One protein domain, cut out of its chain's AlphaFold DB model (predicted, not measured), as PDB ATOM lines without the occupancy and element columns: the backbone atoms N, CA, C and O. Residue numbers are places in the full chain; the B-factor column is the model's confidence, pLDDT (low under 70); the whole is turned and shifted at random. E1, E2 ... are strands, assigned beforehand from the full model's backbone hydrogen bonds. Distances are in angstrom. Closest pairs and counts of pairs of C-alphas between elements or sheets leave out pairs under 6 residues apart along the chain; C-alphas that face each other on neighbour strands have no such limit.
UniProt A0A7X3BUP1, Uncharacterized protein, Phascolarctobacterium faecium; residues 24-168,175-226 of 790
ATOM      1  N   VAL A  24      18.304  33.016 -36.191       40.31
ATOM      2  CA  VAL A  24      17.552  34.262 -36.035       40.31
ATOM      3  C   VAL A  24      16.836  34.153 -34.686       40.31
ATOM      4  O   VAL A  24      15.927  33.339 -34.544       40.31
ATOM      5  N   LEU A  25      17.267  34.930 -33.686       41.19
ATOM      6  CA  LEU A  25      16.460  35.222 -32.498       41.19
ATOM      7  C   LEU A  25      15.247  36.031 -32.977       41.19
ATOM      8  O   LEU A  25      15.288  37.260 -33.031       41.19
ATOM      9  N   ALA A  26      14.198  35.336 -33.409       40.25
ATOM     10  CA  ALA A  26      12.914  35.928 -33.733       40.25
ATOM     11  C   ALA A  26      12.063  35.875 -32.465       40.25
ATOM     12  O   ALA A  26      11.309  34.935 -32.257       40.25
ATOM     13  N   GLY A  27      12.148  36.898 -31.619       49.81
ATOM     14  CA  GLY A  27      11.183  37.076 -30.529       49.81
ATOM     15  C   GLY A  27       9.757  37.390 -31.011       49.81
ATOM     16  O   GLY A  27       9.015  38.004 -30.248       49.81
ATOM     17  N   ASP A  28       9.401  37.039 -32.255       66.12
ATOM     18  CA  ASP A  28       8.153  37.348 -32.953       66.12
ATOM     19  C   ASP A  28       7.703  36.136 -33.797       66.12
ATOM     20  O   ASP A  28       8.510  35.516 -34.496       66.12
ATOM     21  N   ALA A  29       6.405  35.822 -33.778       69.38
ATOM     22  CA  ALA A  29       5.828  34.759 -34.604       69.38
ATOM     23  C   ALA A  29       5.971  35.037 -36.114       69.38
ATOM     24  O   ALA A  29       5.946  36.185 -36.572       69.38
ATOM     25  N   ILE A  30       6.018  33.976 -36.922       80.56
ATOM     26  CA  ILE A  30       6.034  34.049 -38.386       80.56
ATOM     27  C   ILE A  30       4.609  33.869 -38.910       80.56
ATOM     28  O   ILE A  30       4.085  32.762 -38.925       80.56
ATOM     29  N   SER A  31       3.995  34.942 -39.413       78.25
ATOM     30  CA  SER A  31       2.715  34.873 -40.134       78.25
ATOM     31  C   SER A  31       2.835  35.436 -41.549       78.25
ATOM     32  O   SER A  31       3.349  36.544 -41.747       78.25
ATOM     33  N   LYS A  32       2.380  34.665 -42.547       76.12
ATOM     34  CA  LYS A  32       2.338  35.038 -43.971       76.12
ATOM     35  C   LYS A  32       0.928  34.785 -44.531       76.12
ATOM     36  O   LYS A  32       0.630  33.690 -45.000       76.12
ATOM     37  N   GLU A  33       0.077  35.813 -44.474       65.62
ATOM     38  CA  GLU A  33      -1.368  35.744 -44.800       65.62
ATOM     39  C   GLU A  33      -1.815  36.501 -46.062       65.62
ATOM     40  O   GLU A  33      -3.003  36.544 -46.368       65.62
ATOM     41  N   GLU A  34      -0.918  37.093 -46.850       55.12
ATOM     42  CA  GLU A  34      -1.358  37.903 -47.994       55.12
ATOM     43  C   GLU A  34      -1.300  37.164 -49.330       55.12
ATOM     44  O   GLU A  34      -0.228  37.073 -49.949       55.12
ATOM     45  N   TYR A  35      -2.471  36.783 -49.856       53.50
ATOM     46  CA  TYR A  35      -2.642  36.665 -51.300       53.50
ATOM     47  C   TYR A  35      -3.995  37.157 -51.833       53.50
ATOM     48  O   TYR A  35      -5.004  36.468 -51.768       53.50
ATOM     49  N   THR A  36      -3.981  38.347 -52.432       55.88
ATOM     50  CA  THR A  36      -5.032  38.881 -53.321       55.88
ATOM     51  C   THR A  36      -4.521  39.069 -54.759       55.88
ATOM     52  O   THR A  36      -5.131  39.804 -55.529       55.88
ATOM     53  N   GLY A  37      -3.378  38.469 -55.117       55.38
ATOM     54  CA  GLY A  37      -2.775  38.608 -56.453       55.38
ATOM     55  C   GLY A  37      -3.143  37.479 -57.432       55.38
ATOM     56  O   GLY A  37      -4.073  36.715 -57.179       55.38
ATOM     57  N   ASP A  38      -2.343  37.331 -58.500       64.56
ATOM     58  CA  ASP A  38      -2.531  36.388 -59.621       64.56
ATOM     59  C   ASP A  38      -1.401  35.313 -59.834       64.56
ATOM     60  O   ASP A  38      -1.178  34.868 -60.958       64.56
ATOM     61  N   LYS A  39      -0.610  34.923 -58.815       75.44
ATOM     62  CA  LYS A  39       0.590  34.033 -58.852       75.44
ATOM     63  C   LYS A  39       1.038  33.457 -57.485       75.44
ATOM     64  O   LYS A  39       0.922  34.123 -56.466       75.44
ATOM     65  N   ASP A  40       1.696  32.302 -57.464       81.81
ATOM     66  CA  ASP A  40       2.245  31.688 -56.236       81.81
ATOM     67  C   ASP A  40       3.314  32.553 -55.517       81.81
ATOM     68  O   ASP A  40       4.020  33.358 -56.142       81.81
ATOM     69  N   LYS A  41       3.450  32.387 -54.190       84.44
ATOM     70  CA  LYS A  41       4.473  33.040 -53.346       84.44
ATOM     71  C   LYS A  41       5.322  32.009 -52.601       84.44
ATOM     72  O   LYS A  41       4.780  31.085 -52.006       84.44
ATOM     73  N   TYR A  42       6.633  32.244 -52.547       88.62
ATOM     74  CA  TYR A  42       7.613  31.356 -51.915       88.62
ATOM     75  C   TYR A  42       8.466  32.129 -50.906       88.62
ATOM     76  O   TYR A  42       9.022  33.179 -51.234       88.62
ATOM     77  N   TYR A  43       8.580  31.602 -49.692       88.44
ATOM     78  CA  TYR A  43       9.401  32.133 -48.607       88.44
ATOM     79  C   TYR A  43      10.333  31.027 -48.111       88.44
ATOM     80  O   TYR A  43       9.878  29.915 -47.860       88.44
ATOM     81  N   SER A  44      11.624  31.319 -47.957       88.44
ATOM     82  CA  SER A  44      12.620  30.346 -47.498       88.44
ATOM     83  C   SER A  44      13.510  30.940 -46.406       88.44
ATOM     84  O   SER A  44      13.957  32.084 -46.517       88.44
ATOM     85  N   TYR A  45      13.755  30.148 -45.362       88.88
ATOM     86  CA  TYR A  45      14.622  30.449 -44.230       88.88
ATOM     87  C   TYR A  45      15.823  29.498 -44.259       88.88
ATOM     88  O   TYR A  45      15.686  28.292 -44.080       88.88
ATOM     89  N   GLN A  46      17.003  30.065 -44.511       87.06
ATOM     90  CA  GLN A  46      18.258  29.331 -44.743       87.06
ATOM     91  C   GLN A  46      19.037  29.012 -43.455       87.06
ATOM     92  O   GLN A  46      19.978  28.217 -43.456       87.06
ATOM     93  N   ASP A  47      18.665  29.657 -42.353       87.69
ATOM     94  CA  ASP A  47      19.294  29.524 -41.044       87.69
ATOM     95  C   ASP A  47      18.343  28.874 -40.038       87.69
ATOM     96  O   ASP A  47      17.150  28.737 -40.308       87.69
ATOM     97  N   ALA A  48      18.878  28.442 -38.892       86.75
ATOM     98  CA  ALA A  48      18.046  27.874 -37.840       86.75
ATOM     99  C   ALA A  48      17.071  28.941 -37.311       86.75
ATOM    100  O   ALA A  48      17.426  30.120 -37.190       86.75
ATOM    101  N   VAL A  49      15.845  28.534 -36.994       88.44
ATOM    102  CA  VAL A  49      14.785  29.441 -36.536       88.44
ATOM    103  C   VAL A  49      14.300  28.997 -35.163       88.44
ATOM    104  O   VAL A  49      14.003  27.823 -34.973       88.44
ATOM    105  N   SER A  50      14.206  29.937 -34.222       88.56
ATOM    106  CA  SER A  50      13.637  29.718 -32.888       88.56
ATOM    107  C   SER A  50      12.542  30.749 -32.627       88.56
ATOM    108  O   SER A  50      12.770  31.935 -32.873       88.56
ATOM    109  N   ILE A  51      11.378  30.306 -32.148       85.94
ATOM    110  CA  ILE A  51      10.194  31.143 -31.894       85.94
ATOM    111  C   ILE A  51       9.647  30.816 -30.505       85.94
ATOM    112  O   ILE A  51       9.397  29.650 -30.222       85.94
ATOM    113  N   ASP A  52       9.421  31.834 -29.676       82.81
ATOM    114  CA  ASP A  52       8.920  31.693 -28.298       82.81
ATOM    115  C   ASP A  52       7.587  32.421 -28.038       82.81
ATOM    116  O   ASP A  52       7.062  32.439 -26.927       82.81
ATOM    117  N   LYS A  53       7.011  33.039 -29.076       76.69
ATOM    118  CA  LYS A  53       5.749  33.780 -28.991       76.69
ATOM    119  C   LYS A  53       4.782  33.371 -30.085       76.69
ATOM    120  O   LYS A  53       5.163  33.093 -31.220       76.69
ATOM    121  N   PHE A  54       3.497  33.437 -29.759       74.00
ATOM    122  CA  PHE A  54       2.413  33.403 -30.734       74.00
ATOM    123  C   PHE A  54       1.997  34.826 -31.124       74.00
ATOM    124  O   PHE A  54       2.063  35.757 -30.322       74.00
ATOM    125  N   VAL A  55       1.527  35.000 -32.360       66.88
ATOM    126  CA  VAL A  55       0.842  36.227 -32.788       66.88
ATOM    127  C   VAL A  55      -0.646  35.936 -32.910       66.88
ATOM    128  O   VAL A  55      -1.060  34.892 -33.423       66.88
ATOM    129  N   GLU A  56      -1.451  36.872 -32.414       65.12
ATOM    130  CA  GLU A  56      -2.893  36.856 -32.612       65.12
ATOM    131  C   GLU A  56      -3.197  36.862 -34.112       65.12
ATOM    132  O   GLU A  56      -2.747  37.747 -34.849       65.12
ATOM    133  N   ASN A  57      -3.960  35.867 -34.572       59.22
ATOM    134  CA  ASN A  57      -4.381  35.843 -35.958       59.22
ATOM    135  C   ASN A  57      -5.315  37.038 -36.192       59.22
ATOM    136  O   ASN A  57      -6.419  37.089 -35.649       59.22
ATOM    137  N   LYS A  58      -4.883  38.002 -37.015       53.75
ATOM    138  CA  LYS A  58      -5.632  39.243 -37.272       53.75
ATOM    139  C   LYS A  58      -7.024  39.011 -37.885       53.75
ATOM    140  O   LYS A  58      -7.819  39.946 -37.926       53.75
ATOM    141  N   PHE A  59      -7.326  37.797 -38.352       52.69
ATOM    142  CA  PHE A  59      -8.542  37.457 -39.101       52.69
ATOM    143  C   PHE A  59      -9.369  36.328 -38.471       52.69
ATOM    144  O   PHE A  59     -10.498  36.084 -38.895       52.69
ATOM    145  N   SER A  60      -8.855  35.667 -37.429       55.66
ATOM    146  CA  SER A  60      -9.618  34.749 -36.584       55.66
ATOM    147  C   SER A  60      -9.439  35.143 -35.126       55.66
ATOM    148  O   SER A  60      -8.434  34.818 -34.502       55.66
ATOM    149  N   TYR A  61     -10.461  35.791 -34.562       55.69
ATOM    150  CA  TYR A  61     -10.464  36.230 -33.162       55.69
ATOM    151  C   TYR A  61     -10.332  35.076 -32.150       55.69
ATOM    152  O   TYR A  61     -10.144  35.330 -30.966       55.69
ATOM    153  N   LYS A  62     -10.412  33.815 -32.605       70.38
ATOM    154  CA  LYS A  62     -10.302  32.608 -31.777       70.38
ATOM    155  C   LYS A  62      -8.984  31.840 -31.941       70.38
ATOM    156  O   LYS A  62      -8.869  30.780 -31.343       70.38
ATOM    157  N   ALA A  63      -8.004  32.303 -32.725       77.69
ATOM    158  CA  ALA A  63      -6.773  31.541 -32.984       77.69
ATOM    159  C   ALA A  63      -5.485  32.369 -32.829       77.69
ATOM    160  O   ALA A  63      -5.414  33.522 -33.256       77.69
ATOM    161  N   ALA A  64      -4.439  31.748 -32.286       83.19
ATOM    162  CA  ALA A  64      -3.082  32.278 -32.196       83.19
ATOM    163  C   ALA A  64      -2.087  31.277 -32.806       83.19
ATOM    164  O   ALA A  64      -2.263  30.064 -32.673       83.19
ATOM    165  N   SER A  65      -1.065  31.751 -33.523       85.56
ATOM    166  CA  SER A  65      -0.092  30.862 -34.178       85.56
ATOM    167  C   SER A  65       1.343  31.373 -34.063       85.56
ATOM    168  O   SER A  65       1.564  32.581 -34.151       85.56
ATOM    169  N   ALA A  66       2.308  30.463 -33.888       87.44
ATOM    170  CA  ALA A  66       3.741  30.783 -33.893       87.44
ATOM    171  C   ALA A  66       4.334  30.739 -35.312       87.44
ATOM    172  O   ALA A  66       5.073  31.637 -35.708       87.44
ATOM    173  N   VAL A  67       3.938  29.749 -36.117       88.81
ATOM    174  CA  VAL A  67       4.197  29.691 -37.562       88.81
ATOM    175  C   VAL A  67       2.873  29.534 -38.300       88.81
ATOM    176  O   VAL A  67       2.130  28.585 -38.057       88.81
ATOM    177  N   PHE A  68       2.573  30.451 -39.219       86.94
ATOM    178  CA  PHE A  68       1.361  30.434 -40.028       86.94
ATOM    179  C   PHE A  68       1.637  30.760 -41.502       86.94
ATOM    180  O   PHE A  68       2.239  31.788 -41.830       86.94
ATOM    181  N   ALA A  69       1.093  29.930 -42.395       87.06
ATOM    182  CA  ALA A  69       0.972  30.209 -43.824       87.06
ATOM    183  C   ALA A  69      -0.428  29.815 -44.314       87.06
ATOM    184  O   ALA A  69      -0.897  28.726 -43.998       87.06
ATOM    185  N   GLY A  70      -1.101  30.662 -45.093       79.38
ATOM    186  CA  GLY A  70      -2.455  30.370 -45.581       79.38
ATOM    187  C   GLY A  70      -3.058  31.478 -46.440       79.38
ATOM    188  O   GLY A  70      -2.625  32.626 -46.366       79.38
ATOM    189  N   SER A  71      -4.065  31.128 -47.246       72.19
ATOM    190  CA  SER A  71      -4.805  32.059 -48.111       72.19
ATOM    191  C   SER A  71      -6.287  32.160 -47.720       72.19
ATOM    192  O   SER A  71      -6.905  31.162 -47.340       72.19
ATOM    193  N   SER A  72      -6.866  33.362 -47.827       62.06
ATOM    194  CA  SER A  72      -8.255  33.686 -47.459       62.06
ATOM    195  C   SER A  72      -9.229  33.793 -48.648       62.06
ATOM    196  O   SER A  72     -10.411  34.060 -48.435       62.06
ATOM    197  N   GLY A  73      -8.779  33.564 -49.893       56.00
ATOM    198  CA  GLY A  73      -9.572  33.806 -51.109       56.00
ATOM    199  C   GLY A  73      -9.417  32.720 -52.182       56.00
ATOM    200  O   GLY A  73      -8.313  32.261 -52.465       56.00
ATOM    201  N   GLY A  74     -10.537  32.301 -52.779       55.62
ATOM    202  CA  GLY A  74     -10.699  31.124 -53.649       55.62
ATOM    203  C   GLY A  74     -10.061  31.155 -55.047       55.62
ATOM    204  O   GLY A  74     -10.700  30.696 -55.987       55.62
ATOM    205  N   ASN A  75      -8.821  31.631 -55.195       57.78
ATOM    206  CA  ASN A  75      -8.136  31.709 -56.498       57.78
ATOM    207  C   ASN A  75      -7.023  30.657 -56.724       57.78
ATOM    208  O   ASN A  75      -6.267  30.772 -57.679       57.78
ATOM    209  N   GLY A  76      -6.905  29.614 -55.893       62.19
ATOM    210  CA  GLY A  76      -6.036  28.451 -56.170       62.19
ATOM    211  C   GLY A  76      -4.513  28.687 -56.146       62.19
ATOM    212  O   GLY A  76      -3.763  27.744 -56.397       62.19
ATOM    213  N   PHE A  77      -4.045  29.900 -55.834       71.56
ATOM    214  CA  PHE A  77      -2.619  30.231 -55.706       71.56
ATOM    215  C   PHE A  77      -2.034  29.775 -54.370       71.56
ATOM    216  O   PHE A  77      -2.695  29.842 -53.330       71.56
ATOM    217  N   ARG A  78      -0.775  29.335 -54.405       77.69
ATOM    218  CA  ARG A  78      -0.085  28.693 -53.284       77.69
ATOM    219  C   ARG A  78       0.830  29.654 -52.537       77.69
ATOM    220  O   ARG A  78       1.519  30.480 -53.137       77.69
ATOM    221  N   ILE A  79       0.871  29.496 -51.216       86.12
ATOM    222  CA  ILE A  79       1.918  30.071 -50.364       86.12
ATOM    223  C   ILE A  79       2.818  28.931 -49.908       86.12
ATOM    224  O   ILE A  79       2.338  27.998 -49.274       86.12
ATOM    225  N   GLU A  80       4.110  29.018 -50.200       89.50
ATOM    226  CA  GLU A  80       5.114  28.067 -49.734       89.50
ATOM    227  C   GLU A  80       6.031  28.709 -48.689       89.50
ATOM    228  O   GLU A  80       6.564  29.801 -48.905       89.50
ATOM    229  N   LEU A  81       6.205  28.026 -47.559       91.12
ATOM    230  CA  LEU A  81       7.076  28.412 -46.454       91.12
ATOM    231  C   LEU A  81       8.079  27.280 -46.202       91.12
ATOM    232  O   LEU A  81       7.678  26.197 -45.785       91.12
ATOM    233  N   SER A  82       9.364  27.522 -46.445       91.81
ATOM    234  CA  SER A  82      10.419  26.506 -46.352       91.81
ATOM    235  C   SER A  82      11.463  26.866 -45.294       91.81
ATOM    236  O   SER A  82      11.950  27.996 -45.266       91.81
ATOM    237  N   PHE A  83      11.818  25.908 -44.443       92.56
ATOM    238  CA  PHE A  83      12.894  26.000 -43.455       92.56
ATOM    239  C   PHE A  83      13.966  24.967 -43.798       92.56
ATOM    240  O   PHE A  83      13.687  23.772 -43.765       92.56
ATOM    241  N   ASP A  84      15.183  25.398 -44.124       89.25
ATOM    242  CA  ASP A  84      16.225  24.492 -44.639       89.25
ATOM    243  C   ASP A  84      17.099  23.889 -43.518       89.25
ATOM    244  O   ASP A  84      17.835  22.924 -43.736       89.25
ATOM    245  N   LYS A  85      17.003  24.442 -42.303       90.56
ATOM    246  CA  LYS A  85      17.673  23.986 -41.073       90.56
ATOM    247  C   LYS A  85      16.652  23.779 -39.946       90.56
ATOM    248  O   LYS A  85      15.451  23.889 -40.167       90.56
ATOM    249  N   ASN A  86      17.147  23.499 -38.739       91.88
ATOM    250  CA  ASN A  86      16.328  23.233 -37.559       91.88
ATOM    251  C   ASN A  86      15.339  24.369 -37.260       91.88
ATOM    252  O   ASN A  86      15.694  25.553 -37.315       91.88
ATOM    253  N   LEU A  87      14.124  23.976 -36.884       92.88
ATOM    254  CA  LEU A  87      13.066  24.862 -36.415       92.88
ATOM    255  C   LEU A  87      12.704  24.478 -34.977       92.88
ATOM    256  O   LEU A  87      12.366  23.326 -34.709       92.88
ATOM    257  N   THR A  88      12.751  25.453 -34.076       93.19
ATOM    258  CA  THR A  88      12.338  25.323 -32.679       93.19
ATOM    259  C   THR A  88      11.179  26.274 -32.403       93.19
ATOM    260  O   THR A  88      11.266  27.468 -32.686       93.19
ATOM    261  N   VAL A  89      10.088  25.752 -31.854       91.81
ATOM    262  CA  VAL A  89       8.939  26.536 -31.396       91.81
ATOM    263  C   VAL A  89       8.689  26.188 -29.936       91.81
ATOM    264  O   VAL A  89       8.303  25.064 -29.644       91.81
ATOM    265  N   ASP A  90       8.915  27.132 -29.032       90.00
ATOM    266  CA  ASP A  90       8.810  26.928 -27.587       90.00
ATOM    267  C   ASP A  90       7.757  27.863 -26.984       90.00
ATOM    268  O   ASP A  90       8.015  29.028 -26.709       90.00
ATOM    269  N   LEU A  91       6.532  27.362 -26.826       85.44
ATOM    270  CA  LEU A  91       5.391  28.110 -26.288       85.44
ATOM    271  C   LEU A  91       5.117  27.760 -24.817       85.44
ATOM    272  O   LEU A  91       3.961  27.767 -24.383       85.44
ATOM    273  N   ASP A  92       6.158  27.415 -24.058       78.00
ATOM    274  CA  ASP A  92       6.086  27.140 -22.621       78.00
ATOM    275  C   ASP A  92       6.204  28.435 -21.791       78.00
ATOM    276  O   ASP A  92       7.192  28.677 -21.101       78.00
ATOM    277  N   ASP A  93       5.192  29.308 -21.874       70.69
ATOM    278  CA  ASP A  93       5.074  30.469 -20.979       70.69
ATOM    279  C   ASP A  93       4.011  30.207 -19.894       70.69
ATOM    280  O   ASP A  93       2.810  30.371 -20.142       70.69
ATOM    281  N   PRO A  94       4.415  29.849 -18.661       59.72
ATOM    282  CA  PRO A  94       3.486  29.565 -17.571       59.72
ATOM    283  C   PRO A  94       2.777  30.816 -17.023       59.72
ATOM    284  O   PRO A  94       1.940  30.701 -16.126       59.72
ATOM    285  N   THR A  95       3.117  32.015 -17.505       60.22
ATOM    286  CA  THR A  95       2.544  33.284 -17.028       60.22
ATOM    287  C   THR A  95       1.497  33.878 -17.970       60.22
ATOM    288  O   THR A  95       0.726  34.746 -17.552       60.22
ATOM    289  N   ALA A  96       1.418  33.390 -19.211       64.88
ATOM    290  CA  ALA A  96       0.510  33.891 -20.235       64.88
ATOM    291  C   ALA A  96      -0.713  32.973 -20.395       64.88
ATOM    292  O   ALA A  96      -0.643  31.912 -21.012       64.88
ATOM    293  N   ALA A  97      -1.858  33.402 -19.858       71.31
ATOM    294  CA  ALA A  97      -3.134  32.733 -20.098       71.31
ATOM    295  C   ALA A  97      -3.787  33.229 -21.405       71.31
ATOM    296  O   ALA A  97      -3.765  34.429 -21.694       71.31
ATOM    297  N   THR A  98      -4.390  32.330 -22.185       77.25
ATOM    298  CA  THR A  98      -5.077  32.652 -23.449       77.25
ATOM    299  C   THR A  98      -6.516  32.131 -23.487       77.25
ATOM    300  O   THR A  98      -6.866  31.169 -22.815       77.25
ATOM    301  N   ASP A  99      -7.377  32.781 -24.261       78.50
ATOM    302  CA  ASP A  99      -8.764  32.388 -24.542       78.50
ATOM    303  C   ASP A  99      -8.935  31.897 -25.996       78.50
ATOM    304  O   ASP A  99     -10.017  31.987 -26.579       78.50
ATOM    305  N   LYS A 100      -7.848  31.415 -26.621       81.25
ATOM    306  CA  LYS A 100      -7.779  31.074 -28.054       81.25
ATOM    307  C   LYS A 100      -7.186  29.694 -28.292       81.25
ATOM    308  O   LYS A 100      -6.399  29.197 -27.500       81.25
ATOM    309  N   TYR A 101      -7.500  29.109 -29.446       85.31
ATOM    310  CA  TYR A 101      -6.765  27.958 -29.970       85.31
ATOM    311  C   TYR A 101      -5.314  28.351 -30.264       85.31
ATOM    312  O   TYR A 101      -5.080  29.351 -30.951       85.31
ATOM    313  N   VAL A 102      -4.347  27.561 -29.792       88.31
ATOM    314  CA  VAL A 102      -2.912  27.850 -29.955       88.31
ATOM    315  C   VAL A 102      -2.282  26.832 -30.889       88.31
ATOM    316  O   VAL A 102      -2.287  25.640 -30.604       88.31
ATOM    317  N   TYR A 103      -1.701  27.305 -31.988       90.62
ATOM    318  CA  TYR A 103      -1.044  26.468 -32.989       90.62
ATOM    319  C   TYR A 103       0.456  26.769 -33.046       90.62
ATOM    320  O   TYR A 103       0.838  27.903 -33.343       90.62
ATOM    321  N   ALA A 104       1.322  25.776 -32.833       92.44
ATOM    322  CA  ALA A 104       2.758  25.994 -33.019       92.44
ATOM    323  C   ALA A 104       3.091  26.148 -34.514       92.44
ATOM    324  O   ALA A 104       3.681  27.150 -34.920       92.44
ATOM    325  N   VAL A 105       2.609  25.230 -35.356       93.69
ATOM    326  CA  VAL A 105       2.704  25.325 -36.821       93.69
ATOM    327  C   VAL A 105       1.328  25.135 -37.449       93.69
ATOM    328  O   VAL A 105       0.647  24.148 -37.188       93.69
ATOM    329  N   ARG A 106       0.907  26.069 -38.306       92.06
ATOM    330  CA  ARG A 106      -0.403  26.041 -38.963       92.06
ATOM    331  C   ARG A 106      -0.303  26.317 -40.462       92.06
ATOM    332  O   ARG A 106       0.033  27.423 -40.882       92.06
ATOM    333  N   ALA A 107      -0.681  25.321 -41.260       91.62
ATOM    334  CA  ALA A 107      -0.888  25.430 -42.696       91.62
ATOM    335  C   ALA A 107      -2.390  25.589 -43.002       91.62
ATOM    336  O   ALA A 107      -3.195  24.664 -42.860       91.62
ATOM    337  N   GLY A 108      -2.769  26.797 -43.410       87.81
ATOM    338  CA  GLY A 108      -4.086  27.145 -43.932       87.81
ATOM    339  C   GLY A 108      -4.365  26.537 -45.313       87.81
ATOM    340  O   GLY A 108      -3.557  25.798 -45.875       87.81
ATOM    341  N   ASN A 109      -5.513  26.882 -45.895       85.06
ATOM    342  CA  ASN A 109      -5.853  26.462 -47.255       85.06
ATOM    343  C   ASN A 109      -4.814  26.956 -48.275       85.06
ATOM    344  O   ASN A 109      -4.348  28.097 -48.189       85.06
ATOM    345  N   TYR A 110      -4.490  26.094 -49.244       85.25
ATOM    346  CA  TYR A 110      -3.512  26.331 -50.313       85.25
ATOM    347  C   TYR A 110      -2.091  26.683 -49.829       85.25
ATOM    348  O   TYR A 110      -1.314  27.296 -50.563       85.25
ATOM    349  N   ALA A 111      -1.725  26.301 -48.601       88.62
ATOM    350  CA  ALA A 111      -0.378  26.488 -48.073       88.62
ATOM    351  C   ALA A 111       0.473  25.220 -48.211       88.62
ATOM    352  O   ALA A 111      -0.010  24.110 -47.995       88.62
ATOM    353  N   THR A 112       1.754  25.390 -48.529       92.94
ATOM    354  CA  THR A 112       2.788  24.360 -48.404       92.94
ATOM    355  C   THR A 112       3.788  24.790 -47.335       92.94
ATOM    356  O   THR A 112       4.339  25.883 -47.422       92.94
ATOM    357  N   ILE A 113       4.029  23.952 -46.329       95.00
ATOM    358  CA  ILE A 113       5.094  24.164 -45.344       95.00
ATOM    359  C   ILE A 113       6.118  23.041 -45.500       95.00
ATOM    360  O   ILE A 113       5.769  21.869 -45.368       95.00
ATOM    361  N   ASN A 114       7.372  23.394 -45.779       95.75
ATOM    362  CA  ASN A 114       8.492  22.462 -45.840       95.75
ATOM    363  C   ASN A 114       9.426  22.711 -44.653       95.75
ATOM    364  O   ASN A 114       9.859  23.841 -44.434       95.75
ATOM    365  N   ILE A 115       9.753  21.668 -43.897       94.69
ATOM    366  CA  ILE A 115      10.654  21.758 -42.742       94.69
ATOM    367  C   ILE A 115      11.767  20.728 -42.923       94.69
ATOM    368  O   ILE A 115      11.516  19.524 -42.934       94.69
ATOM    369  N   GLY A 116      12.987  21.203 -43.134       90.25
ATOM    370  CA  GLY A 116      14.207  20.413 -43.271       90.25
ATOM    371  C   GLY A 116      15.078  20.448 -42.019       90.25
ATOM    372  O   GLY A 116      14.608  20.722 -40.919       90.25
ATOM    373  N   GLY A 117      16.365  20.149 -42.195       89.12
ATOM    374  CA  GLY A 117      17.342  20.090 -41.106       89.12
ATOM    375  C   GLY A 117      17.441  18.726 -40.416       89.12
ATOM    376  O   GLY A 117      17.087  17.688 -40.977       89.12
ATOM    377  N   GLU A 118      17.982  18.724 -39.200       91.88
ATOM    378  CA  GLU A 118      18.118  17.518 -38.371       91.88
ATOM    379  C   GLU A 118      16.944  17.360 -37.397       91.88
ATOM    380  O   GLU A 118      16.544  16.231 -37.111       91.88
ATOM    381  N   LEU A 119      16.382  18.479 -36.921       93.19
ATOM    382  CA  LEU A 119      15.369  18.508 -35.865       93.19
ATOM    383  C   LEU A 119      14.303  19.589 -36.105       93.19
ATOM    384  O   LEU A 119      14.628  20.768 -36.274       93.19
ATOM    385  N   LEU A 120      13.035  19.188 -36.020       96.56
ATOM    386  CA  LEU A 120      11.903  20.057 -35.695       96.56
ATOM    387  C   LEU A 120      11.532  19.823 -34.228       96.56
ATOM    388  O   LEU A 120      11.172  18.707 -33.869       96.56
ATOM    389  N   SER A 121      11.608  20.853 -33.389       96.62
ATOM    390  CA  SER A 121      11.255  20.767 -31.968       96.62
ATOM    391  C   SER A 121      10.116  21.730 -31.653       96.62
ATOM    392  O   SER A 121      10.209  22.923 -31.937       96.62
ATOM    393  N   ILE A 122       9.025  21.209 -31.105       96.44
ATOM    394  CA  ILE A 122       7.830  21.962 -30.733       96.44
ATOM    395  C   ILE A 122       7.515  21.664 -29.269       96.44
ATOM    396  O   ILE A 122       7.250  20.518 -28.925       96.44
ATOM    397  N   THR A 123       7.437  22.695 -28.437       93.75
ATOM    398  CA  THR A 123       6.797  22.647 -27.122       93.75
ATOM    399  C   THR A 123       5.582  23.562 -27.161       93.75
ATOM    400  O   THR A 123       5.694  24.742 -27.491       93.75
ATOM    401  N   ASN A 124       4.400  23.032 -26.855       90.88
ATOM    402  CA  ASN A 124       3.177  23.820 -26.745       90.88
ATOM    403  C   ASN A 124       2.424  23.449 -25.466       90.88
ATOM    404  O   ASN A 124       1.611  22.522 -25.446       90.88
ATOM    405  N   SER A 125       2.704  24.210 -24.409       87.56
ATOM    406  CA  SER A 125       2.133  24.050 -23.069       87.56
ATOM    407  C   SER A 125       1.219  25.213 -22.677       87.56
ATOM    408  O   SER A 125       0.983  25.438 -21.490       87.56
ATOM    409  N   ALA A 126       0.706  25.962 -23.660       83.69
ATOM    410  CA  ALA A 126      -0.043  27.185 -23.412       83.69
ATOM    411  C   ALA A 126      -1.201  26.966 -22.421       83.69
ATOM    412  O   ALA A 126      -1.970  26.000 -22.523       83.69
ATOM    413  N   ILE A 127      -1.315  27.882 -21.458       81.50
ATOM    414  CA  ILE A 127      -2.327  27.849 -20.404       81.50
ATOM    415  C   ILE A 127      -3.566  28.604 -20.888       81.50
ATOM    416  O   ILE A 127      -3.486  29.743 -21.341       81.50
ATOM    417  N   HIS A 128      -4.735  27.987 -20.767       81.19
ATOM    418  CA  HIS A 128      -6.016  28.584 -21.123       81.19
ATOM    419  C   HIS A 128      -6.649  29.263 -19.906       81.19
ATOM    420  O   HIS A 128      -6.715  28.685 -18.815       81.19
ATOM    421  N   SER A 129      -7.124  30.498 -20.092       81.75
ATOM    422  CA  SER A 129      -7.709  31.353 -19.045       81.75
ATOM    423  C   SER A 129      -8.916  30.708 -18.367       81.75
ATOM    424  O   SER A 129      -9.105  30.850 -17.160       81.75
ATOM    425  N   ASN A 130      -9.724  29.979 -19.137       77.00
ATOM    426  CA  ASN A 130     -10.774  29.117 -18.621       77.00
ATOM    427  C   ASN A 130     -10.481  27.675 -19.068       77.00
ATOM    428  O   ASN A 130     -10.636  27.376 -20.250       77.00
ATOM    429  N   PRO A 131     -10.107  26.766 -18.151       65.81
ATOM    430  CA  PRO A 131      -9.816  25.376 -18.504       65.81
ATOM    431  C   PRO A 131     -11.044  24.628 -19.045       65.81
ATOM    432  O   PRO A 131     -10.889  23.588 -19.677       65.81
ATOM    433  N   ASN A 132     -12.255  25.156 -18.824       66.19
ATOM    434  CA  ASN A 132     -13.508  24.594 -19.331       66.19
ATOM    435  C   ASN A 132     -13.920  25.140 -20.708       66.19
ATOM    436  O   ASN A 132     -15.004  24.798 -21.176       66.19
ATOM    437  N   ASP A 133     -13.137  26.031 -21.324       67.50
ATOM    438  CA  ASP A 133     -13.448  26.537 -22.661       67.50
ATOM    439  C   ASP A 133     -13.095  25.507 -23.745       67.50
ATOM    440  O   ASP A 133     -12.347  24.549 -23.539       67.50
ATOM    441  N   TYR A 134     -13.636  25.727 -24.935       72.88
ATOM    442  CA  TYR A 134     -13.461  24.910 -26.127       72.88
ATOM    443  C   TYR A 134     -12.090  25.101 -26.800       72.88
ATOM    444  O   TYR A 134     -11.892  24.660 -27.924       72.88
ATOM    445  N   THR A 135     -11.137  25.780 -26.168       75.44
ATOM    446  CA  THR A 135      -9.831  26.109 -26.751       75.44
ATOM    447  C   THR A 135      -8.784  25.060 -26.405       75.44
ATOM    448  O   THR A 135      -8.769  24.524 -25.302       75.44
ATOM    449  N   VAL A 136      -7.901  24.736 -27.353       84.50
ATOM    450  CA  VAL A 136      -6.898  23.664 -27.210       84.50
ATOM    451  C   VAL A 136      -5.569  24.021 -27.868       84.50
ATOM    452  O   VAL A 136      -5.482  24.965 -28.665       84.50
ATOM    453  N   ASN A 137      -4.552  23.228 -27.540       89.19
ATOM    454  CA  ASN A 137      -3.205  23.336 -28.077       89.19
ATOM    455  C   ASN A 137      -3.001  22.363 -29.246       89.19
ATOM    456  O   ASN A 137      -3.350  21.184 -29.167       89.19
ATOM    457  N   TYR A 138      -2.400  22.866 -30.322       92.62
ATOM    458  CA  TYR A 138      -1.983  22.104 -31.490       92.62
ATOM    459  C   TYR A 138      -0.470  22.200 -31.668       92.62
ATOM    460  O   TYR A 138       0.092  23.302 -31.664       92.62
ATOM    461  N   GLY A 139       0.187  21.062 -31.888       95.25
ATOM    462  CA  GLY A 139       1.567  21.050 -32.368       95.25
ATOM    463  C   GLY A 139       1.599  21.501 -33.826       95.25
ATOM    464  O   GLY A 139       2.032  22.607 -34.146       95.25
ATOM    465  N   ILE A 140       1.049  20.673 -34.711       96.56
ATOM    466  CA  ILE A 140       0.964  20.956 -36.143       96.56
ATOM    467  C   ILE A 140      -0.488  20.854 -36.608       96.56
ATOM    468  O   ILE A 140      -1.189  19.905 -36.272       96.56
ATOM    469  N   TYR A 141      -0.937  21.818 -37.406       94.44
ATOM    470  CA  TYR A 141      -2.267  21.832 -38.010       94.44
ATOM    471  C   TYR A 141      -2.186  22.038 -39.521       94.44
ATOM    472  O   TYR A 141      -1.617  23.028 -39.982       94.44
ATOM    473  N   GLY A 142      -2.813  21.147 -40.282       93.12
ATOM    474  CA  GLY A 142      -3.001  21.229 -41.728       93.12
ATOM    475  C   GLY A 142      -4.479  21.254 -42.118       93.12
ATOM    476  O   GLY A 142      -5.293  20.500 -41.592       93.12
ATOM    477  N   SER A 143      -4.823  22.124 -43.068       89.94
ATOM    478  CA  SER A 143      -6.163  22.257 -43.667       89.94
ATOM    479  C   SER A 143      -6.351  21.335 -44.891       89.94
ATOM    480  O   SER A 143      -5.369  20.827 -45.431       89.94
ATOM    481  N   GLN A 144      -7.581  21.214 -45.415       86.19
ATOM    482  CA  GLN A 144      -7.955  20.284 -46.510       86.19
ATOM    483  C   GLN A 144      -7.119  20.397 -47.785       86.19
ATOM    484  O   GLN A 144      -6.940  19.422 -48.500       86.19
ATOM    485  N   THR A 145      -6.621  21.589 -48.099       86.69
ATOM    486  CA  THR A 145      -5.828  21.849 -49.315       86.69
ATOM    487  C   THR A 145      -4.377  22.197 -48.999       86.69
ATOM    488  O   THR A 145      -3.678  22.773 -49.834       86.69
ATOM    489  N   SER A 146      -3.936  21.908 -47.773       90.62
ATOM    490  CA  SER A 146      -2.572  22.172 -47.332       90.62
ATOM    491  C   SER A 146      -1.644  20.995 -47.623       90.62
ATOM    492  O   SER A 146      -2.082  19.851 -47.757       90.62
ATOM    493  N   LYS A 147      -0.348  21.292 -47.703       94.00
ATOM    494  CA  LYS A 147       0.721  20.303 -47.779       94.00
ATOM    495  C   LYS A 147       1.766  20.601 -46.712       94.00
ATOM    496  O   LYS A 147       2.278  21.716 -46.646       94.00
ATOM    497  N   ILE A 148       2.105  19.618 -45.894       96.00
ATOM    498  CA  ILE A 148       3.162  19.724 -44.888       96.00
ATOM    499  C   ILE A 148       4.188  18.628 -45.174       96.00
ATOM    500  O   ILE A 148       3.865  17.442 -45.142       96.00
ATOM    501  N   ASN A 149       5.422  19.032 -45.483       95.56
ATOM    502  CA  ASN A 149       6.528  18.119 -45.766       95.56
ATOM    503  C   ASN A 149       7.637  18.329 -44.745       95.56
ATOM    504  O   ASN A 149       8.353  19.332 -44.784       95.56
ATOM    505  N   ILE A 150       7.805  17.368 -43.849       95.50
ATOM    506  CA  ILE A 150       8.860  17.378 -42.847       95.50
ATOM    507  C   ILE A 150       9.946  16.414 -43.310       95.50
ATOM    508  O   ILE A 150       9.819  15.197 -43.244       95.50
ATOM    509  N   THR A 151      11.019  16.985 -43.837       92.44
ATOM    510  CA  THR A 151      12.226  16.257 -44.248       92.44
ATOM    511  C   THR A 151      13.286  16.218 -43.148       92.44
ATOM    512  O   THR A 151      14.275  15.492 -43.299       92.44
ATOM    513  N   ALA A 152      13.067  16.961 -42.052       91.69
ATOM    514  CA  ALA A 152      13.832  16.834 -40.818       91.69
ATOM    515  C   ALA A 152      13.895  15.367 -40.379       91.69
ATOM    516  O   ALA A 152      12.909  14.641 -40.510       91.69
ATOM    517  N   GLN A 153      15.058  14.924 -39.890       92.06
ATOM    518  CA  GLN A 153      15.219  13.530 -39.461       92.06
ATOM    519  C   GLN A 153      14.312  13.239 -38.268       92.06
ATOM    520  O   GLN A 153      13.533  12.297 -38.327       92.06
ATOM    521  N   ASN A 154      14.361  14.107 -37.253       95.44
ATOM    522  CA  ASN A 154      13.568  13.978 -36.039       95.44
ATOM    523  C   ASN A 154      12.558  15.121 -35.924       95.44
ATOM    524  O   ASN A 154      12.896  16.291 -36.115       95.44
ATOM    525  N   THR A 155      11.325  14.786 -35.564       97.56
ATOM    526  CA  THR A 155      10.290  15.740 -35.165       97.56
ATOM    527  C   THR A 155       9.839  15.417 -33.758       97.56
ATOM    528  O   THR A 155       9.305  14.340 -33.515       97.56
ATOM    529  N   GLU A 156      10.022  16.354 -32.839       97.94
ATOM    530  CA  GLU A 156       9.625  16.219 -31.443       97.94
ATOM    531  C   GLU A 156       8.542  17.246 -31.126       97.94
ATOM    532  O   GLU A 156       8.746  18.446 -31.296       97.94
ATOM    533  N   ILE A 157       7.379  16.773 -30.685       97.88
ATOM    534  CA  ILE A 157       6.239  17.600 -30.294       97.88
ATOM    535  C   ILE A 157       5.902  17.273 -28.845       97.88
ATOM    536  O   ILE A 157       5.465  16.167 -28.552       97.88
ATOM    537  N   ASN A 158       6.059  18.235 -27.948       95.94
ATOM    538  CA  ASN A 158       5.664  18.126 -26.557       95.94
ATOM    539  C   ASN A 158       4.439  19.003 -26.290       95.94
ATOM    540  O   ASN A 158       4.489  20.222 -26.464       95.94
ATOM    541  N   LEU A 159       3.334  18.386 -25.882       92.12
ATOM    542  CA  LEU A 159       2.080  19.069 -25.591       92.12
ATOM    543  C   LEU A 159       1.780  19.114 -24.096       92.12
ATOM    544  O   LEU A 159       1.854  18.109 -23.390       92.12
ATOM    545  N   GLY A 160       1.343  20.279 -23.635       86.38
ATOM    546  CA  GLY A 160       0.920  20.502 -22.260       86.38
ATOM    547  C   GLY A 160      -0.268  21.451 -22.156       86.38
ATOM    548  O   GLY A 160      -0.950  21.746 -23.140       86.38
ATOM    549  N   GLY A 161      -0.486  21.962 -20.946       78.00
ATOM    550  CA  GLY A 161      -1.507  22.963 -20.640       78.00
ATOM    551  C   GLY A 161      -2.692  22.422 -19.832       78.00
ATOM    552  O   GLY A 161      -2.838  21.224 -19.582       78.00
ATOM    553  N   ASN A 162      -3.554  23.338 -19.390       77.31
ATOM    554  CA  ASN A 162      -4.705  23.068 -18.516       77.31
ATOM    555  C   ASN A 162      -6.049  22.948 -19.263       77.31
ATOM    556  O   ASN A 162      -7.093  22.926 -18.616       77.31
ATOM    557  N   SER A 163      -6.060  22.908 -20.599       71.44
ATOM    558  CA  SER A 163      -7.318  22.784 -21.345       71.44
ATOM    559  C   SER A 163      -7.969  21.419 -21.110       71.44
ATOM    560  O   SER A 163      -7.333  20.378 -21.305       71.44
ATOM    561  N   GLN A 164      -9.247  21.425 -20.712       67.88
ATOM    562  CA  GLN A 164     -10.035  20.207 -20.509       67.88
ATOM    563  C   GLN A 164     -10.746  19.728 -21.786       67.88
ATOM    564  O   GLN A 164     -11.107  18.554 -21.871       67.88
ATOM    565  N   GLY A 165     -10.935  20.601 -22.786       60.59
ATOM    566  CA  GLY A 165     -11.575  20.244 -24.059       60.59
ATOM    567  C   GLY A 165     -12.991  19.666 -23.906       60.59
ATOM    568  O   GLY A 165     -13.336  18.684 -24.566       60.59
ATOM    569  N   LYS A 166     -13.798  20.215 -22.991       56.31
ATOM    570  CA  LYS A 166     -15.053  19.605 -22.523       56.31
ATOM    571  C   LYS A 166     -16.213  19.758 -23.521       56.31
ATOM    572  O   LYS A 166     -16.521  20.866 -23.938       56.31
ATOM    573  N   ASP A 167     -16.924  18.667 -23.798       49.41
ATOM    574  CA  ASP A 167     -18.365  18.687 -24.095       49.41
ATOM    575  C   ASP A 167     -19.014  17.582 -23.245       49.41
ATOM    576  O   ASP A 167     -18.706  16.401 -23.406       49.41
ATOM    577  N   ASP A 168     -19.834  17.980 -22.269       43.62
ATOM    578  CA  ASP A 168     -20.433  17.106 -21.244       43.62
ATOM    579  C   ASP A 168     -21.600  16.252 -21.765       43.62
ATOM    580  O   ASP A 168     -22.211  15.487 -21.012       43.62
ATOM    581  N   ILE A 175     -13.230  18.321 -28.089       71.44
ATOM    582  CA  ILE A 175     -12.119  19.124 -28.596       71.44
ATOM    583  C   ILE A 175     -10.854  18.592 -27.931       71.44
ATOM    584  O   ILE A 175     -10.870  18.306 -26.736       71.44
ATOM    585  N   TYR A 176      -9.786  18.396 -28.704       82.31
ATOM    586  CA  TYR A 176      -8.601  17.658 -28.267       82.31
ATOM    587  C   TYR A 176      -7.347  18.516 -28.363       82.31
ATOM    588  O   TYR A 176      -7.100  19.137 -29.399       82.31
ATOM    589  N   ASN A 177      -6.507  18.469 -27.329       88.94
ATOM    590  CA  ASN A 177      -5.109  18.848 -27.501       88.94
ATOM    591  C   ASN A 177      -4.488  17.853 -28.481       88.94
ATOM    592  O   ASN A 177      -4.587  16.642 -28.271       88.94
ATOM    593  N   THR A 178      -3.936  18.360 -29.580       93.31
ATOM    594  CA  THR A 178      -3.631  17.529 -30.745       93.31
ATOM    595  C   THR A 178      -2.190  17.713 -31.190       93.31
ATOM    596  O   THR A 178      -1.785  18.818 -31.553       93.31
ATOM    597  N   GLY A 179      -1.409  16.630 -31.182       96.44
ATOM    598  CA  GLY A 179      -0.019  16.655 -31.645       96.44
ATOM    599  C   GLY A 179       0.042  17.096 -33.100       96.44
ATOM    600  O   GLY A 179       0.640  18.123 -33.425       96.44
ATOM    601  N   ILE A 180      -0.656  16.352 -33.958       97.19
ATOM    602  CA  ILE A 180      -0.789  16.640 -35.385       97.19
ATOM    603  C   ILE A 180      -2.251  16.509 -35.806       97.19
ATOM    604  O   ILE A 180      -2.845  15.440 -35.703       97.19
ATOM    605  N   GLU A 181      -2.821  17.593 -36.320       95.69
ATOM    606  CA  GLU A 181      -4.117  17.617 -36.996       95.69
ATOM    607  C   GLU A 181      -3.874  17.736 -38.505       95.69
ATOM    608  O   GLU A 181      -3.408  18.772 -38.976       95.69
ATOM    609  N   ASN A 182      -4.200  16.698 -39.276       94.56
ATOM    610  CA  ASN A 182      -4.212  16.744 -40.737       94.56
ATOM    611  C   ASN A 182      -5.647  16.627 -41.256       94.56
ATOM    612  O   ASN A 182      -6.159  15.530 -41.507       94.56
ATOM    613  N   TYR A 183      -6.297  17.772 -41.434       92.00
ATOM    614  CA  TYR A 183      -7.696  17.844 -41.824       92.00
ATOM    615  C   TYR A 183      -7.859  17.811 -43.349       92.00
ATOM    616  O   TYR A 183      -8.243  18.808 -43.950       92.00
ATOM    617  N   GLY A 184      -7.560  16.673 -43.978       86.56
ATOM    618  CA  GLY A 184      -7.784  16.415 -45.408       86.56
ATOM    619  C   GLY A 184      -6.610  16.753 -46.333       86.56
ATOM    620  O   GLY A 184      -6.712  16.498 -47.528       86.56
ATOM    621  N   GLY A 185      -5.517  17.307 -45.799       88.38
ATOM    622  CA  GLY A 185      -4.320  17.677 -46.560       88.38
ATOM    623  C   GLY A 185      -3.325  16.531 -46.779       88.38
ATOM    624  O   GLY A 185      -3.560  15.383 -46.389       88.38
ATOM    625  N   ASP A 186      -2.191  16.870 -47.395       92.81
ATOM    626  CA  ASP A 186      -1.035  15.983 -47.567       92.81
ATOM    627  C   ASP A 186      -0.028  16.210 -46.432       92.81
ATOM    628  O   ASP A 186       0.554  17.292 -46.322       92.81
ATOM    629  N   PHE A 187       0.234  15.183 -45.628       94.56
ATOM    630  CA  PHE A 187       1.242  15.212 -44.573       94.56
ATOM    631  C   PHE A 187       2.310  14.141 -44.812       94.56
ATOM    632  O   PHE A 187       1.990  12.972 -45.045       94.56
ATOM    633  N   SER A 188       3.582  14.530 -44.734       94.25
ATOM    634  CA  SER A 188       4.710  13.597 -44.747       94.25
ATOM    635  C   SER A 188       5.761  13.982 -43.711       94.25
ATOM    636  O   SER A 188       6.082  15.162 -43.568       94.25
ATOM    637  N   ALA A 189       6.298  12.989 -43.011       94.50
ATOM    638  CA  ALA A 189       7.399  13.135 -42.066       94.50
ATOM    639  C   ALA A 189       8.312  11.898 -42.083       94.50
ATOM    640  O   ALA A 189       7.968  10.885 -42.686       94.50
ATOM    641  N   LYS A 190       9.470  11.986 -41.422       93.00
ATOM    642  CA  LYS A 190      10.313  10.827 -41.096       93.00
ATOM    643  C   LYS A 190       9.969  10.301 -39.705       93.00
ATOM    644  O   LYS A 190       8.932   9.657 -39.559       93.00
ATOM    645  N   ASP A 191      10.788  10.624 -38.703       95.62
ATOM    646  CA  ASP A 191      10.593  10.196 -37.323       95.62
ATOM    647  C   ASP A 191       9.744  11.226 -36.573       95.62
ATOM    648  O   ASP A 191      10.082  12.412 -36.500       95.62
ATOM    649  N   LEU A 192       8.624  10.767 -36.020       97.94
ATOM    650  CA  LEU A 192       7.686  11.552 -35.231       97.94
ATOM    651  C   LEU A 192       7.694  11.062 -33.788       97.94
ATOM    652  O   LEU A 192       7.347   9.915 -33.517       97.94
ATOM    653  N   LYS A 193       7.997  11.962 -32.858       98.38
ATOM    654  CA  LYS A 193       7.832  11.754 -31.426       98.38
ATOM    655  C   LYS A 193       6.861  12.783 -30.869       98.38
ATOM    656  O   LYS A 193       7.106  13.983 -30.968       98.38
ATOM    657  N   ILE A 194       5.768  12.322 -30.277       98.50
ATOM    658  CA  ILE A 194       4.740  13.170 -29.675       98.50
ATOM    659  C   ILE A 194       4.619  12.798 -28.205       98.50
ATOM    660  O   ILE A 194       4.172  11.704 -27.870       98.50
ATOM    661  N   THR A 195       4.988  13.715 -27.320       97.56
ATOM    662  CA  THR A 195       4.806  13.560 -25.881       97.56
ATOM    663  C   THR A 195       3.719  14.489 -25.368       97.56
ATOM    664  O   THR A 195       3.500  15.561 -25.934       97.56
ATOM    665  N   GLY A 196       3.041  14.131 -24.278       91.38
ATOM    666  CA  GLY A 196       2.191  15.115 -23.622       91.38
ATOM    667  C   GLY A 196       1.711  14.791 -22.218       91.38
ATOM    668  O   GLY A 196       1.592  13.639 -21.814       91.38
ATOM    669  N   THR A 197       1.419  15.843 -21.459       90.75
ATOM    670  CA  THR A 197       0.771  15.765 -20.142       90.75
ATOM    671  C   THR A 197      -0.336  16.802 -20.082       90.75
ATOM    672  O   THR A 197      -0.068  17.995 -20.195       90.75
ATOM    673  N   MET A 198      -1.584  16.370 -19.918       86.06
ATOM    674  CA  MET A 198      -2.736  17.275 -20.001       86.06
ATOM    675  C   MET A 198      -3.835  16.964 -18.997       86.06
ATOM    676  O   MET A 198      -3.929  15.867 -18.454       86.06
ATOM    677  N   GLN A 199      -4.690  17.956 -18.755       83.88
ATOM    678  CA  GLN A 199      -5.852  17.784 -17.885       83.88
ATOM    679  C   GLN A 199      -7.045  17.126 -18.595       83.88
ATOM    680  O   GLN A 199      -7.852  16.479 -17.931       83.88
ATOM    681  N   GLY A 200      -7.177  17.319 -19.911       82.62
ATOM    682  CA  GLY A 200      -8.339  16.909 -20.703       82.62
ATOM    683  C   GLY A 200      -8.033  15.988 -21.876       82.62
ATOM    684  O   GLY A 200      -7.093  15.198 -21.873       82.62
ATOM    685  N   ASN A 201      -8.839  16.105 -22.925       87.06
ATOM    686  CA  ASN A 201      -8.747  15.216 -24.075       87.06
ATOM    687  C   ASN A 201      -7.419  15.347 -24.855       87.06
ATOM    688  O   ASN A 201      -6.930  16.460 -25.085       87.06
ATOM    689  N   PHE A 202      -6.909  14.213 -25.352       91.44
ATOM    690  CA  PHE A 202      -5.681  14.113 -26.151       91.44
ATOM    691  C   PHE A 202      -5.896  13.393 -27.482       91.44
ATOM    692  O   PHE A 202      -6.553  12.349 -27.526       91.44
ATOM    693  N   ILE A 203      -5.257  13.874 -28.546       94.12
ATOM    694  CA  ILE A 203      -4.967  13.063 -29.730       94.12
ATOM    695  C   ILE A 203      -3.501  13.245 -30.122       94.12
ATOM    696  O   ILE A 203      -3.049  14.366 -30.333       94.12
ATOM    697  N   GLY A 204      -2.760  12.150 -30.292       96.94
ATOM    698  CA  GLY A 204      -1.428  12.223 -30.891       96.94
ATOM    699  C   GLY A 204      -1.516  12.691 -32.344       96.94
ATOM    700  O   GLY A 204      -1.033  13.767 -32.689       96.94
ATOM    701  N   ILE A 205      -2.201  11.908 -33.184       97.38
ATOM    702  CA  ILE A 205      -2.423  12.205 -34.607       97.38
ATOM    703  C   ILE A 205      -3.913  12.095 -34.942       97.38
ATOM    704  O   ILE A 205      -4.506  11.023 -34.816       97.38
ATOM    705  N   ASN A 206      -4.518  13.186 -35.408       95.75
ATOM    706  CA  ASN A 206      -5.865  13.207 -35.972       95.75
ATOM    707  C   ASN A 206      -5.772  13.446 -37.483       95.75
ATOM    708  O   ASN A 206      -5.320  14.499 -37.927       95.75
ATOM    709  N   ASN A 207      -6.183  12.466 -38.282       95.44
ATOM    710  CA  ASN A 207      -6.029  12.481 -39.731       95.44
ATOM    711  C   ASN A 207      -7.368  12.293 -40.452       95.44
ATOM    712  O   ASN A 207      -8.198  11.464 -40.073       95.44
ATOM    713  N   SER A 208      -7.557  13.025 -41.543       93.75
ATOM    714  CA  SER A 208      -8.606  12.764 -42.536       93.75
ATOM    715  C   SER A 208      -8.112  12.839 -43.985       93.75
ATOM    716  O   SER A 208      -8.902  12.612 -44.900       93.75
ATOM    717  N   GLY A 209      -6.824  13.142 -44.193       90.50
ATOM    718  CA  GLY A 209      -6.177  13.246 -45.504       90.50
ATOM    719  C   GLY A 209      -5.115  12.173 -45.739       90.50
ATOM    720  O   GLY A 209      -5.136  11.104 -45.124       90.50
ATOM    721  N   LYS A 210      -4.153  12.470 -46.617       90.75
ATOM    722  CA  LYS A 210      -2.994  11.605 -46.857       90.75
ATOM    723  C   LYS A 210      -1.957  11.833 -45.764       90.75
ATOM    724  O   LYS A 210      -1.558  12.969 -45.523       90.75
ATOM    725  N   PHE A 211      -1.485  10.758 -45.147       93.44
ATOM    726  CA  PHE A 211      -0.504  10.827 -44.072       93.44
ATOM    727  C   PHE A 211       0.551   9.740 -44.258       93.44
ATOM    728  O   PHE A 211       0.204   8.574 -44.425       93.44
ATOM    729  N   ALA A 212       1.824  10.126 -44.228       91.50
ATOM    730  CA  ALA A 212       2.958   9.209 -44.293       91.50
ATOM    731  C   ALA A 212       4.010   9.591 -43.246       91.50
ATOM    732  O   ALA A 212       4.366  10.764 -43.121       91.50
ATOM    733  N   ALA A 213       4.507   8.601 -42.514       92.38
ATOM    734  CA  ALA A 213       5.631   8.744 -41.598       92.38
ATOM    735  C   ALA A 213       6.404   7.423 -41.526       92.38
ATOM    736  O   ALA A 213       5.795   6.361 -41.668       92.38
ATOM    737  N   ASP A 214       7.716   7.489 -41.297       91.12
ATOM    738  CA  ASP A 214       8.526   6.284 -41.112       91.12
ATOM    739  C   ASP A 214       8.261   5.717 -39.709       91.12
ATOM    740  O   ASP A 214       7.614   4.679 -39.570       91.12
ATOM    741  N   ASN A 215       8.688   6.433 -38.667       96.00
ATOM    742  CA  ASN A 215       8.559   5.994 -37.279       96.00
ATOM    743  C   ASN A 215       7.653   6.940 -36.488       96.00
ATOM    744  O   ASN A 215       7.765   8.160 -36.604       96.00
ATOM    745  N   ILE A 216       6.774   6.382 -35.659       98.44
ATOM    746  CA  ILE A 216       5.843   7.121 -34.804       98.44
ATOM    747  C   ILE A 216       6.010   6.635 -33.361       98.44
ATOM    748  O   ILE A 216       5.853   5.449 -33.086       98.44
ATOM    749  N   ASP A 217       6.286   7.552 -32.439       98.62
ATOM    750  CA  ASP A 217       6.345   7.322 -30.994       98.62
ATOM    751  C   ASP A 217       5.429   8.330 -30.287       98.62
ATOM    752  O   ASP A 217       5.652   9.538 -30.358       98.62
ATOM    753  N   ILE A 218       4.362   7.853 -29.644       98.75
ATOM    754  CA  ILE A 218       3.377   8.695 -28.958       98.75
ATOM    755  C   ILE A 218       3.309   8.284 -27.493       98.75
ATOM    756  O   ILE A 218       2.898   7.168 -27.185       98.75
ATOM    757  N   GLN A 219       3.650   9.204 -26.593       98.44
ATOM    758  CA  GLN A 219       3.666   8.965 -25.151       98.44
ATOM    759  C   GLN A 219       2.899  10.059 -24.422       98.44
ATOM    760  O   GLN A 219       3.326  11.212 -24.407       98.44
ATOM    761  N   ALA A 220       1.767   9.740 -23.801       96.31
ATOM    762  CA  ALA A 220       0.997  10.771 -23.116       96.31
ATOM    763  C   ALA A 220       0.272  10.290 -21.867       96.31
ATOM    764  O   ALA A 220      -0.200   9.157 -21.790       96.31
ATOM    765  N   VAL A 221       0.125  11.214 -20.921       95.12
ATOM    766  CA  VAL A 221      -0.694  11.047 -19.721       95.12
ATOM    767  C   VAL A 221      -1.784  12.112 -19.724       95.12
ATOM    768  O   VAL A 221      -1.502  13.295 -19.938       95.12
ATOM    769  N   SER A 222      -3.027  11.708 -19.471       90.69
ATOM    770  CA  SER A 222      -4.116  12.645 -19.200       90.69
ATOM    771  C   SER A 222      -4.800  12.361 -17.869       90.69
ATOM    772  O   SER A 222      -5.084  11.211 -17.528       90.69
ATOM    773  N   GLU A 223      -5.097  13.425 -17.126       88.94
ATOM    774  CA  GLU A 223      -5.847  13.351 -15.871       88.94
ATOM    775  C   GLU A 223      -7.322  12.998 -16.102       88.94
ATOM    776  O   GLU A 223      -7.920  12.268 -15.306       88.94
ATOM    777  N   SER A 224      -7.927  13.505 -17.185       85.62
ATOM    778  CA  SER A 224      -9.340  13.272 -17.477       85.62
ATOM    779  C   SER A 224      -9.708  13.274 -18.968       85.62
ATOM    780  O   SER A 224      -9.027  13.873 -19.793       85.62
ATOM    781  N   GLY A 225     -10.834  12.645 -19.322       83.94
ATOM    782  CA  GLY A 225     -11.454  12.787 -20.646       83.94
ATOM    783  C   GLY A 225     -11.290  11.567 -21.552       83.94
ATOM    784  O   GLY A 225     -11.662  10.453 -21.176       83.94
ATOM    785  N   SER A 226     -10.842  11.793 -22.788       87.19
ATOM    786  CA  SER A 226     -10.634  10.773 -23.822       87.19
ATOM    787  C   SER A 226      -9.296  10.948 -24.530       87.19
ATOM    788  O   SER A 226      -8.851  12.069 -24.774       87.19
TER     789      SER A 226
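Overview. This is residues 24 to 168 and 175 to 226 of the 790 residues of an uncharacterized protein of Phascolarctobacterium faecium (UniProt A0A7X3BUP1). The chain is wound in stacked turns, a solenoid with three walls, each wall a sheet of parallel strands; a turn such as E10, E11, E12 adds one strand to each wall. The stack runs from E1 at one end to E19 at the other, with longer loops leaving the walls between some strands. The printed part has 197 residues, no named helix and 19 strands, E1 to E19 in order along the chain; the class is all strand. The sheets run E1 E4 E7 E10 E13 E16 E19, E2 E5 E8 E11 E14 E17 and E3 E6 E9 E12 E15 E18. The whole is compact, with a radius of gyration of the C-alphas of 15.7 A and spans of 47 by 35 by 35 A.

Along the chain. Begin with the largest sheet at C-alpha 24, (17.552, 34.262, -36.035), where E1, residues 24 to 26, starts. Beside it find E4, residues 48 to 51, E7, 87 to 90, E10, 119 to 124, E13, 154 to 159, E16, 191 to 198, 23.0 A long, and E19, 215 to 222, 23.1 A long, ending at C-alpha 222, (-4.116, 12.645, -19.200). The second sheet holds E2, residues 30 to 32, E5, 63 to 69, E8, 101 to 107, 14.2 A long, E11, 137 to 142, E14, 177 to 182, and E17, 202 to 207. The third holds E3, residues 41 to 45, E6, 79 to 83, E9, 111 to 115, E12, 147 to 150, E15, 186 to 188, and E18, 210 to 212.

Arrangement. In the largest sheet, E16 and E19 are parallel at 2 degrees, with N 192 and O 215 at 2.8 A; E1 and E19 are its edge strands. The second sheet, twisted, is face to face with it, the facing parts 9.5 A centre to centre; for instance, the closest C-alphas of E11 and E13 are those of Gly 139 and Ile 157, 6.2 A apart. In this second sheet look at parallel E11 and E14, where N 142 and O 181 are 2.8 A apart. The third sheet is face to face with the second, their strands at 72 degrees; the closest C-alphas of E5 and E9 are those of Ala 69 and Ala 111, 5.8 A apart. Within it, E6 and E9 are parallel, with N 81 and O 112 at 2.8 A. The sheets form a stack of sheets, face to face in turn. E3 and E5 are apart.

Size, cuts and confidence. The C-alphas farthest apart, those of Asp 38 and Glu 223, are 49.6 A from each other. The links E4 to E5 and E10 to E11 are long. Residues 169 to 174 are not printed, with 11.3 A between C-alphas 168 and 175 across the cut. The mean pLDDT of the printed part is 83.2; residues 24 to 29, 33 to 38 and 55 to 61 are among those under 70.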